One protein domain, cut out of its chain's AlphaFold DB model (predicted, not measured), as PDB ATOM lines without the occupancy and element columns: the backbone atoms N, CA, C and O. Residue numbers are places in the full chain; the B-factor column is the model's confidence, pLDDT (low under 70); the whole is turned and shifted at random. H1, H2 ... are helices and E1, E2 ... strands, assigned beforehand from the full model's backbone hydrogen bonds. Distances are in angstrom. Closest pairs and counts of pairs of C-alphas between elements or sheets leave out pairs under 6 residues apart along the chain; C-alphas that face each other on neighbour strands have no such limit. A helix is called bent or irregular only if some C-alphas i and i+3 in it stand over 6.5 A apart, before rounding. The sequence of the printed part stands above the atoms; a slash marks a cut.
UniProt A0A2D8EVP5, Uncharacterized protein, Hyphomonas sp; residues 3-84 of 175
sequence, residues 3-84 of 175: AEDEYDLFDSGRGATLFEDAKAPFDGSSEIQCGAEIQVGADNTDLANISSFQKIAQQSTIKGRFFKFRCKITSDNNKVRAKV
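This is residues 3 to 84 of the 175 residues of an uncharacterized protein of Hyphomonas sp (UniProt A0A2D8EVP5). Look for a long, thin rod whose spine is a two-strand ribbon, E2 beside E4, with the short strand E3 at a slant along E2. Near one end of this ribbon sit the short strand pair E1 and E5 and the small helix H2; beyond them an open loop with the irregular helix H1 lengthens the rod. The printed part has 82 residues with two named helices and five named strands, in the order E1 H1 H2 E2 E3 E4 E5; the sheets run E3, E2, E4 and E1, E5, both antiparallel. The class is mixed, helices and strands, with under half of the residues, 40, in named elements. The whole is extended, with a radius of gyration of the C-alphas of 19.6 A and spans of 63 by 22 by 15 A.

Begin at E2, residues 34 to 43, the inner strand of the larger sheet. Beside it runs E4, residues 66 to 75, antiparallel at 162 degrees between directions; look at N 39 and O 70, 2.8 A apart and within hydrogen-bond range. On E2's other side find E3, residues 54 to 56, antiparallel at 116 degrees; E2 and E3 form a hairpin, with N 54 and O 40 at 2.9 A. Next find E1, residues 3 to 5, and E5, residues 80 to 83, antiparallel at 144 degrees, with N 81 and O 4 at 3.0 A. The closest C-alphas of E2 and E5 are those of Gly 35 and Ala 82, 5.6 A apart. H2, residues 30 to 33, only grazes the larger sheet; its closest C-alpha pair with E1 is Glu 31 and Ala 3, 5.2 A. H1, residues 10 to 15, is not on that sheet and is apart from H2 and E5, for instance. H1 is irregular, with C-alphas 11 and 14 at 8.1 A; 0 of its 2 O i to N i+4 pairs and 0 of its 3 O i to N i+3 pairs are within hydrogen-bond range, while H2 is too short for an O i to N i+4 pair.

Find C-alpha 34 at (116.603, 132.872, 130.539); from there E2 runs 29.7 A to C-alpha 43 at (119.192, 104.628, 139.241). E4 returns over 29.4 A from Phe 66 to Ser 75. H1 spans 11.7 A from Phe 10 to Gly 15, and E5 ends at C-alpha 83, (113.287, 128.540, 122.804). E1, H2 and E3 are shorter.

The two farthest C-alphas are those of Leu 18 and Thr 45, 63.6 A apart. The printed part has no cut. The link from H1 to H2, residues 16 to 29, is long. Mean pLDDT of the printed part is 85.4, and residue 13 is under 70.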
ATOM      1  N   ALA A   3     117.234 132.845 123.008       86.12
ATOM      2  CA  ALA A   3     116.517 133.615 124.010       86.12
ATOM      3  C   ALA A   3     115.798 134.745 123.278       86.12
ATOM      4  O   ALA A   3     116.384 135.348 122.383       86.12
ATOM      5  N   GLU A   4     114.527 134.980 123.600       83.38
ATOM      6  CA  GLU A   4     113.766 136.078 123.005       83.38
ATOM      7  C   GLU A   4     112.831 136.703 124.047       83.38
ATOM      8  O   GLU A   4     112.187 135.990 124.829       83.38
ATOM      9  N   ASP A   5     112.756 138.036 124.040       84.00
ATOM     10  CA  ASP A   5     111.689 138.813 124.673       84.00
ATOM     11  C   ASP A   5     110.695 139.241 123.587       84.00
ATOM     12  O   ASP A   5     110.959 140.159 122.817       84.00
ATOM     13  N   GLU A   6     109.541 138.578 123.503       80.44
ATOM     14  CA  GLU A   6     108.527 138.901 122.484       80.44
ATOM     15  C   GLU A   6     107.819 140.246 122.747       80.44
ATOM     16  O   GLU A   6     107.031 140.704 121.919       80.44
ATOM     17  N   TYR A   7     108.085 140.883 123.891       78.94
ATOM     18  CA  TYR A   7     107.466 142.137 124.310       78.94
ATOM     19  C   TYR A   7     108.397 143.352 124.170       78.94
ATOM     20  O   TYR A   7     107.908 144.480 124.280       78.94
ATOM     21  N   ASP A   8     109.696 143.162 123.913       78.69
ATOM     22  CA  ASP A   8     110.629 144.249 123.572       78.69
ATOM     23  C   ASP A   8     110.544 144.559 122.072       78.69
ATOM     24  O   ASP A   8     111.389 144.178 121.261       78.69
ATOM     25  N   LEU A   9     109.457 145.225 121.685       78.31
ATOM     26  CA  LEU A   9     109.266 145.703 120.320       78.31
ATOM     27  C   LEU A   9     110.080 146.980 120.094       78.31
ATOM     28  O   LEU A   9     110.185 147.816 120.993       78.31
ATOM     29  N   PHE A  10     110.563 147.179 118.866       71.56
ATOM     30  CA  PHE A  10     111.302 148.387 118.472       71.56
ATOM     31  C   PHE A  10     110.572 149.690 118.857       71.56
ATOM     32  O   PHE A  10     111.195 150.627 119.342       71.56
ATOM     33  N   ASP A  11     109.242 149.718 118.715       71.62
ATOM     34  CA  ASP A  11     108.393 150.891 118.985       71.62
ATOM     35  C   ASP A  11     107.832 150.934 120.423       71.62
ATOM     36  O   ASP A  11     106.964 151.734 120.759       71.62
ATOM     37  N   SER A  12     108.308 150.065 121.322       74.00
ATOM     38  CA  SER A  12     107.887 150.074 122.734       74.00
ATOM     39  C   SER A  12     108.474 151.251 123.533       74.00
ATOM     40  O   SER A  12     108.184 151.407 124.721       74.00
ATOM     41  N   GLY A  13     109.332 152.063 122.902       67.75
ATOM     42  CA  GLY A  13     109.958 153.268 123.453       67.75
ATOM     43  C   GLY A  13     110.943 153.012 124.594       67.75
ATOM     44  O   GLY A  13     111.699 153.904 124.958       67.75
ATOM     45  N   ARG A  14     110.963 151.810 125.187       73.75
ATOM     46  CA  ARG A  14     111.825 151.433 126.323       73.75
ATOM     47  C   ARG A  14     111.792 152.446 127.473       73.75
ATOM     48  O   ARG A  14     112.784 152.666 128.163       73.75
ATOM     49  N   GLY A  15     110.624 153.059 127.675       74.50
ATOM     50  CA  GLY A  15     110.403 154.107 128.674       74.50
ATOM     51  C   GLY A  15     110.830 155.519 128.253       74.50
ATOM     52  O   GLY A  15     110.780 156.417 129.090       74.50
ATOM     53  N   ALA A  16     111.213 155.731 126.993       78.25
ATOM     54  CA  ALA A  16     111.585 157.014 126.405       78.25
ATOM     55  C   ALA A  16     110.649 157.397 125.243       78.25
ATOM     56  O   ALA A  16     110.136 156.544 124.521       78.25
ATOM     57  N   THR A  17     110.419 158.700 125.067       80.44
ATOM     58  CA  THR A  17     109.597 159.252 123.973       80.44
ATOM     59  C   THR A  17     110.403 159.571 122.717       80.44
ATOM     60  O   THR A  17     109.835 159.625 121.631       80.44
ATOM     61  N   LEU A  18     111.708 159.818 122.861       82.44
ATOM     62  CA  LEU A  18     112.645 160.061 121.765       82.44
ATOM     63  C   LEU A  18     113.665 158.924 121.726       82.44
ATOM     64  O   LEU A  18     114.083 158.431 122.771       82.44
ATOM     65  N   PHE A  19     114.086 158.534 120.521       75.69
ATOM     66  CA  PHE A  19     115.061 157.457 120.329       75.69
ATOM     67  C   PHE A  19     116.381 157.728 121.071       75.69
ATOM     68  O   PHE A  19     116.928 156.825 121.697       75.69
ATOM     69  N   GLU A  20     116.827 158.987 121.090       81.12
ATOM     70  CA  GLU A  20     118.108 159.377 121.699       81.12
ATOM     71  C   GLU A  20     118.111 159.333 123.232       81.12
ATOM     72  O   GLU A  20     119.175 159.305 123.849       81.12
ATOM     73  N   ASP A  21     116.926 159.276 123.844       82.25
ATOM     74  CA  ASP A  21     116.747 159.153 125.293       82.25
ATOM     75  C   ASP A  21     116.584 157.684 125.734       82.25
ATOM     76  O   ASP A  21     116.526 157.386 126.933       82.25
ATOM     77  N   ALA A  22     116.501 156.742 124.785       80.81
ATOM     78  CA  ALA A  22     116.338 155.326 125.081       80.81
ATOM     79  C   ALA A  22     117.628 154.725 125.660       80.81
ATOM     80  O   ALA A  22     118.729 154.863 125.122       80.81
ATOM     81  N   LYS A  23     117.495 153.998 126.773       78.31
ATOM     82  CA  LYS A  23     118.637 153.389 127.460       78.31
ATOM     83  C   LYS A  23     119.063 152.078 126.781       78.31
ATOM     84  O   LYS A  23     118.240 151.201 126.530       78.31
ATOM     85  N   ALA A  24     120.368 151.929 126.548       72.81
ATOM     86  CA  ALA A  24     121.004 150.694 126.080       72.81
ATOM     87  C   ALA A  24     120.805 149.517 127.075       72.81
ATOM     88  O   ALA A  24     120.629 149.769 128.273       72.81
ATOM     89  N   PRO A  25     120.902 148.239 126.637       75.00
ATOM     90  CA  PRO A  25     121.337 147.759 125.316       75.00
ATOM     91  C   PRO A  25     120.240 147.774 124.240       75.00
ATOM     92  O   PRO A  25     119.135 147.292 124.462       75.00
ATOM     93  N   PHE A  26     120.565 148.276 123.040       72.12
ATOM     94  CA  PHE A  26     119.667 148.260 121.870       72.12
ATOM     95  C   PHE A  26     119.340 146.847 121.371       72.12
ATOM     96  O   PHE A  26     118.241 146.615 120.883       72.12
ATOM     97  N   ASP A  27     120.244 145.904 121.620       70.88
ATOM     98  CA  ASP A  27     120.148 144.496 121.218       70.88
ATOM     99  C   ASP A  27     119.404 143.603 122.239       70.88
ATOM    100  O   ASP A  27     119.343 142.391 122.093       70.88
ATOM    101  N   GLY A  28     118.837 144.191 123.302       75.19
ATOM    102  CA  GLY A  28     118.117 143.448 124.340       75.19
ATOM    103  C   GLY A  28     119.023 142.824 125.413       75.19
ATOM    104  O   GLY A  28     120.228 143.062 125.476       75.19
ATOM    105  N   SER A  29     118.407 142.092 126.348       80.06
ATOM    106  CA  SER A  29     119.101 141.392 127.452       80.06
ATOM    107  C   SER A  29     118.499 140.014 127.751       80.06
ATOM    108  O   SER A  29     118.611 139.481 128.856       80.06
ATOM    109  N   SER A  30     117.815 139.441 126.765       81.56
ATOM    110  CA  SER A  30     117.026 138.221 126.931       81.56
ATOM    111  C   SER A  30     117.907 137.001 127.263       81.56
ATOM    112  O   SER A  30     117.522 136.109 128.023       81.56
ATOM    113  N   GLU A  31     119.148 137.018 126.784       80.62
ATOM    114  CA  GLU A  31     120.146 135.952 126.866       80.62
ATOM    115  C   GLU A  31     120.673 135.746 128.289       80.62
ATOM    116  O   GLU A  31     121.127 134.655 128.624       80.62
ATOM    117  N   ILE A  32     120.610 136.781 129.132       84.81
ATOM    118  CA  ILE A  32     120.998 136.701 130.549       84.81
ATOM    119  C   ILE A  32     119.797 136.462 131.474       84.81
ATOM    120  O   ILE A  32     119.988 136.220 132.662       84.81
ATOM    121  N   GLN A  33     118.571 136.544 130.945       87.56
ATOM    122  CA  GLN A  33     117.322 136.449 131.709       87.56
ATOM    123  C   GLN A  33     116.623 135.097 131.561       87.56
ATOM    124  O   GLN A  33     115.661 134.818 132.277       87.56
ATOM    125  N   CYS A  34     117.086 134.238 130.654       91.38
ATOM    126  CA  CYS A  34     116.603 132.872 130.539       91.38
ATOM    127  C   CYS A  34     117.721 131.897 130.181       91.38
ATOM    128  O   CYS A  34     118.816 132.270 129.771       91.38
ATOM    129  N   GLY A  35     117.434 130.611 130.347       91.25
ATOM    130  CA  GLY A  35     118.363 129.559 129.985       91.25
ATOM    131  C   GLY A  35     117.674 128.215 129.863       91.25
ATOM    132  O   GLY A  35     116.552 128.002 130.321       91.25
ATOM    133  N   ALA A  36     118.378 127.275 129.250       91.06
ATOM    134  CA  ALA A  36     118.005 125.877 129.282       91.06
ATOM    135  C   ALA A  36     119.252 125.029 129.498       91.06
ATOM    136  O   ALA A  36     120.303 125.265 128.900       91.06
ATOM    137  N   GLU A  37     119.132 124.026 130.355       90.88
ATOM    138  CA  GLU A  37     120.212 123.095 130.629       90.88
ATOM    139  C   GLU A  37     119.740 121.655 130.529       90.88
ATOM    140  O   GLU A  37     118.623 121.293 130.910       90.88
ATOM    141  N   ILE A  38     120.623 120.821 129.999       91.88
ATOM    142  CA  ILE A  38     120.375 119.400 129.870       91.88
ATOM    143  C   ILE A  38     120.751 118.719 131.172       91.88
ATOM    144  O   ILE A  38     121.821 118.968 131.731       91.88
ATOM    145  N   GLN A  39     119.865 117.860 131.659       93.94
ATOM    146  CA  GLN A  39     120.070 117.134 132.893       93.94
ATOM    147  C   GLN A  39     119.704 115.661 132.755       93.94
ATOM    148  O   GLN A  39     118.886 115.258 131.925       93.94
ATOM    149  N   VAL A  40     120.300 114.861 133.624       95.00
ATOM    150  CA  VAL A  40     120.150 113.412 133.658       95.00
ATOM    151  C   VAL A  40     120.061 112.940 135.099       95.00
ATOM    152  O   VAL A  40     120.774 113.427 135.976       95.00
ATOM    153  N   GLY A  41     119.165 111.999 135.343       95.38
ATOM    154  CA  GLY A  41     119.098 111.234 136.577       95.38
ATOM    155  C   GLY A  41     119.309 109.760 136.260       95.38
ATOM    156  O   GLY A  41     118.966 109.310 135.163       95.38
ATOM    157  N   ALA A  42     119.881 109.017 137.202       93.62
ATOM    158  CA  ALA A  42     120.160 107.600 137.033       93.62
ATOM    159  C   ALA A  42     119.857 106.821 138.312       93.62
ATOM    160  O   ALA A  42     120.021 107.348 139.410       93.62
ATOM    161  N   ASP A  43     119.428 105.573 138.149       92.69
ATOM    162  CA  ASP A  43     119.192 104.628 139.241       92.69
ATOM    163  C   ASP A  43     119.575 103.204 138.806       92.69
ATOM    164  O   ASP A  43     119.616 102.883 137.612       92.69
ATOM    165  N   ASN A  44     119.884 102.338 139.769       86.94
ATOM    166  CA  ASN A  44     120.295 100.956 139.502       86.94
ATOM    167  C   ASN A  44     119.147  99.940 139.601       86.94
ATOM    168  O   ASN A  44     119.308  98.800 139.155       86.94
ATOM    169  N   THR A  45     117.996 100.339 140.136       87.25
ATOM    170  CA  THR A  45     116.924  99.423 140.532       87.25
ATOM    171  C   THR A  45     115.615  99.719 139.807       87.25
ATOM    172  O   THR A  45     115.013  98.779 139.296       87.25
ATOM    173  N   ASP A  46     115.201 100.987 139.707       90.38
ATOM    174  CA  ASP A  46     113.929 101.375 139.082       90.38
ATOM    175  C   ASP A  46     113.971 102.794 138.480       90.38
ATOM    176  O   ASP A  46     114.549 103.728 139.038       90.38
ATOM    177  N   LEU A  47     113.276 102.985 137.357       92.44
ATOM    178  CA  LEU A  47     113.016 104.295 136.762       92.44
ATOM    179  C   LEU A  47     112.245 105.224 137.724       92.44
ATOM    180  O   LEU A  47     112.439 106.443 137.691       92.44
ATOM    181  N   ALA A  48     111.373 104.683 138.580       95.69
ATOM    182  CA  ALA A  48     110.573 105.455 139.533       95.69
ATOM    183  C   ALA A  48     111.424 106.183 140.589       95.69
ATOM    184  O   ALA A  48     111.093 107.309 140.958       95.69
ATOM    185  N   ASN A  49     112.558 105.602 140.995       96.06
ATOM    186  CA  ASN A  49     113.440 106.150 142.034       96.06
ATOM    187  C   ASN A  49     114.160 107.440 141.608       96.06
ATOM    188  O   ASN A  49     114.636 108.211 142.446       96.06
ATOM    189  N   ILE A  50     114.239 107.699 140.300       97.00
ATOM    190  CA  ILE A  50     114.961 108.847 139.754       97.00
ATOM    191  C   ILE A  50     114.175 110.134 140.032       97.00
ATOM    192  O   ILE A  50     113.239 110.478 139.296       97.00
ATOM    193  N   SER A  51     114.597 110.831 141.089       95.56
ATOM    194  CA  SER A  51     114.075 112.120 141.566       95.56
ATOM    195  C   SER A  51     115.118 113.247 141.521       95.56
ATOM    196  O   SER A  51     114.760 114.418 141.382       95.56
ATOM    197  N   SER A  52     116.408 112.908 141.572       94.69
ATOM    198  CA  SER A  52     117.523 113.844 141.447       94.69
ATOM    199  C   SER A  52     118.087 113.853 140.025       94.69
ATOM    200  O   SER A  52     118.086 112.846 139.314       94.69
ATOM    201  N   PHE A  53     118.552 115.025 139.591       95.81
ATOM    202  CA  PHE A  53     119.102 115.234 138.258       95.81
ATOM    203  C   PHE A  53     120.352 116.101 138.345       95.81
ATOM    204  O   PHE A  53     120.361 117.112 139.048       95.81
ATOM    205  N   GLN A  54     121.381 115.726 137.594       93.75
ATOM    206  CA  GLN A  54     122.623 116.479 137.448       93.75
ATOM    207  C   GLN A  54     122.720 117.085 136.047       93.75
ATOM    208  O   GLN A  54     122.195 116.519 135.087       93.75
ATOM    209  N   LYS A  55     123.400 118.225 135.923       93.19
ATOM    210  CA  LYS A  55     123.632 118.915 134.648       93.19
ATOM    211  C   LYS A  55     124.661 118.179 133.786       93.19
ATOM    212  O   LYS A  55     125.680 117.725 134.297       93.19
ATOM    213  N   ILE A  56     124.430 118.136 132.474       89.38
ATOM    214  CA  ILE A  56     125.415 117.730 131.461       89.38
ATOM    215  C   ILE A  56     125.789 118.965 130.636       89.38
ATOM    216  O   ILE A  56     124.918 119.581 130.027       89.38
ATOM    217  N   ALA A  57     127.075 119.325 130.608       76.94
ATOM    218  CA  ALA A  57     127.558 120.476 129.838       76.94
ATOM    219  C   ALA A  57     127.937 120.119 128.386       76.94
ATOM    220  O   ALA A  57     127.569 120.845 127.471       76.94
ATOM    221  N   GLN A  58     128.645 119.003 128.167       80.12
ATOM    222  CA  GLN A  58     128.986 118.487 126.825       80.12
ATOM    223  C   GLN A  58     129.026 116.954 126.809       80.12
ATOM    224  O   GLN A  58     128.454 116.317 125.933       80.12
ATOM    225  N   GLN A  59     129.658 116.365 127.825       83.31
ATOM    226  CA  GLN A  59     129.737 114.923 128.047       83.31
ATOM    227  C   GLN A  59     129.794 114.635 129.549       83.31
ATOM    228  O   GLN A  59     130.257 115.472 130.324       83.31
ATOM    229  N   SER A  60     129.296 113.473 129.963       84.44
ATOM    230  CA  SER A  60     129.383 112.997 131.344       84.44
ATOM    231  C   SER A  60     129.360 111.470 131.372       84.44
ATOM    232  O   SER A  60     128.663 110.851 130.566       84.44
ATOM    233  N   THR A  61     130.097 110.873 132.308       85.44
ATOM    234  CA  THR A  61     130.084 109.427 132.564       85.44
ATOM    235  C   THR A  61     129.194 109.153 133.763       85.44
ATOM    236  O   THR A  61     129.471 109.614 134.870       85.44
ATOM    237  N   ILE A  62     128.123 108.386 133.557       85.69
ATOM    238  CA  ILE A  62     127.109 108.137 134.584       85.69
ATOM    239  C   ILE A  62     126.899 106.644 134.749       85.69
ATOM    240  O   ILE A  62     126.664 105.921 133.783       85.69
ATOM    241  N   LYS A  63     126.966 106.190 136.000       83.25
ATOM    242  CA  LYS A  63     126.656 104.813 136.378       83.25
ATOM    243  C   LYS A  63     125.159 104.697 136.651       83.25
ATOM    244  O   LYS A  63     124.608 105.495 137.403       83.25
ATOM    245  N   GLY A  64     124.516 103.713 136.039       82.06
ATOM    246  CA  GLY A  64     123.087 103.470 136.197       82.06
ATOM    247  C   GLY A  64     122.601 102.344 135.297       82.06
ATOM    248  O   GLY A  64     123.247 102.007 134.302       82.06
ATOM    249  N   ARG A  65     121.446 101.772 135.639       81.00
ATOM    250  CA  ARG A  65     120.695 100.856 134.764       81.00
ATOM    251  C   ARG A  65     119.500 101.549 134.122       81.00
ATOM    252  O   ARG A  65     119.160 101.247 132.982       81.00
ATOM    253  N   PHE A  66     118.896 102.479 134.847       88.12
ATOM    254  CA  PHE A  66     117.782 103.301 134.408       88.12
ATOM    255  C   PHE A  66     118.246 104.748 134.326       88.12
ATOM    256  O   PHE A  66     118.989 105.209 135.191       88.12
ATOM    257  N   PHE A  67     117.797 105.461 133.296       91.75
ATOM    258  CA  PHE A  67     118.164 106.851 133.054       91.75
ATOM    259  C   PHE A  67     116.914 107.659 132.710       91.75
ATOM    260  O   PHE A  67     116.102 107.227 131.890       91.75
ATOM    261  N   LYS A  68     116.769 108.844 133.308       94.12
ATOM    262  CA  LYS A  68     115.825 109.875 132.857       94.12
ATOM    263  C   LYS A  68     116.608 111.061 132.344       94.12
ATOM    264  O   LYS A  68     117.538 111.524 133.000       94.12
ATOM    265  N   PHE A  69     116.164 111.594 131.223       92.69
ATOM    266  CA  PHE A  69     116.724 112.789 130.625       92.69
ATOM    267  C   PHE A  69     115.689 113.903 130.668       92.69
ATOM    268  O   PHE A  69     114.505 113.658 130.431       92.69
ATOM    269  N   ARG A  70     116.119 115.122 130.985       92.12
ATOM    270  CA  ARG A  70     115.248 116.300 130.955       92.12
ATOM    271  C   ARG A  70     116.002 117.532 130.483       92.12
ATOM    272  O   ARG A  70     117.213 117.636 130.660       92.12
ATOM    273  N   CYS A  71     115.262 118.484 129.933       92.31
ATOM    274  CA  CYS A  71     115.726 119.849 129.735       92.31
ATOM    275  C   CYS A  71     115.082 120.718 130.817       92.31
ATOM    276  O   CYS A  71     113.856 120.767 130.923       92.31
ATOM    277  N   LYS A  72     115.896 121.347 131.664       92.38
ATOM    278  CA  LYS A  72     115.425 122.317 132.650       92.38
ATOM    279  C   LYS A  72     115.492 123.696 132.009       92.38
ATOM    280  O   LYS A  72     116.585 124.180 131.738       92.38
ATOM    281  N   ILE A  73     114.332 124.296 131.776       91.56
ATOM    282  CA  ILE A  73     114.198 125.661 131.267       91.56
ATOM    283  C   ILE A  73     113.986 126.593 132.459       91.56
ATOM    284  O   ILE A  73     113.163 126.307 133.331       91.56
ATOM    285  N   THR A  74     114.737 127.685 132.509       91.69
ATOM    286  CA  THR A  74     114.627 128.733 133.526       91.69
ATOM    287  C   THR A  74     114.390 130.073 132.850       91.69
ATOM    288  O   THR A  74     114.937 130.339 131.781       91.69
ATOM    289  N   SER A  75     113.579 130.914 133.478       92.50
ATOM    290  CA  SER A  75     113.430 132.311 133.097       92.50
ATOM    291  C   SER A  75     113.219 133.141 134.353       92.50
ATOM    292  O   SER A  75     112.349 132.816 135.162       92.50
ATOM    293  N   ASP A  76     114.018 134.189 134.496       89.88
ATOM    294  CA  ASP A  76     113.952 135.150 135.598       89.88
ATOM    295  C   ASP A  76     113.064 136.355 135.236       89.88
ATOM    296  O   ASP A  76     112.787 137.213 136.074       89.88
ATOM    297  N   ASN A  77     112.574 136.407 133.991       85.19
ATOM    298  CA  ASN A  77     111.679 137.437 133.476       85.19
ATOM    299  C   ASN A  77     110.456 136.786 132.803       85.19
ATOM    300  O   ASN A  77     110.580 135.954 131.909       85.19
ATOM    301  N   ASN A  78     109.247 137.193 133.194       85.50
ATOM    302  CA  ASN A  78     107.999 136.646 132.649       85.50
ATOM    303  C   ASN A  78     107.749 136.977 131.163       85.50
ATOM    304  O   ASN A  78     106.849 136.392 130.555       85.50
ATOM    305  N   LYS A  79     108.530 137.892 130.586       84.94
ATOM    306  CA  LYS A  79     108.480 138.284 129.174       84.94
ATOM    307  C   LYS A  79     109.523 137.578 128.308       84.94
ATOM    308  O   LYS A  79     109.325 137.454 127.104       84.94
ATOM    309  N   VAL A  80     110.565 137.025 128.927       86.50
ATOM    310  CA  VAL A  80     111.652 136.334 128.231       86.50
ATOM    311  C   VAL A  80     111.443 134.830 128.247       86.50
ATOM    312  O   VAL A  80     111.062 134.242 129.266       86.50
ATOM    313  N   ARG A  81     111.711 134.180 127.114       86.69
ATOM    314  CA  ARG A  81     111.586 132.727 126.970       86.69
ATOM    315  C   ARG A  81     112.812 132.133 126.290       86.69
ATOM    316  O   ARG A  81     113.246 132.612 125.247       86.69
ATOM    317  N   ALA A  82     113.301 131.021 126.836       89.50
ATOM    318  CA  ALA A  82     114.270 130.177 126.149       89.50
ATOM    319  C   ALA A  82     113.535 129.253 125.165       89.50
ATOM    320  O   ALA A  82     112.717 128.421 125.569       89.50
ATOM    321  N   LYS A  83     113.842 129.374 123.874       89.38
ATOM    322  CA  LYS A  83     113.287 128.540 122.804       89.38
ATOM    323  C   LYS A  83     114.250 127.385 122.513       89.38
ATOM    324  O   LYS A  83     115.368 127.565 122.022       89.38
ATOM    325  N   VAL A  84     113.823 126.168 122.850       88.94
ATOM    326  CA  VAL A  84     114.547 124.925 122.541       88.94
ATOM    327  C   VAL A  84     113.987 124.358 121.238       88.94
ATOM    328  O   VAL A  84     112.831 123.954 121.203       88.94
TER     329      VAL A  84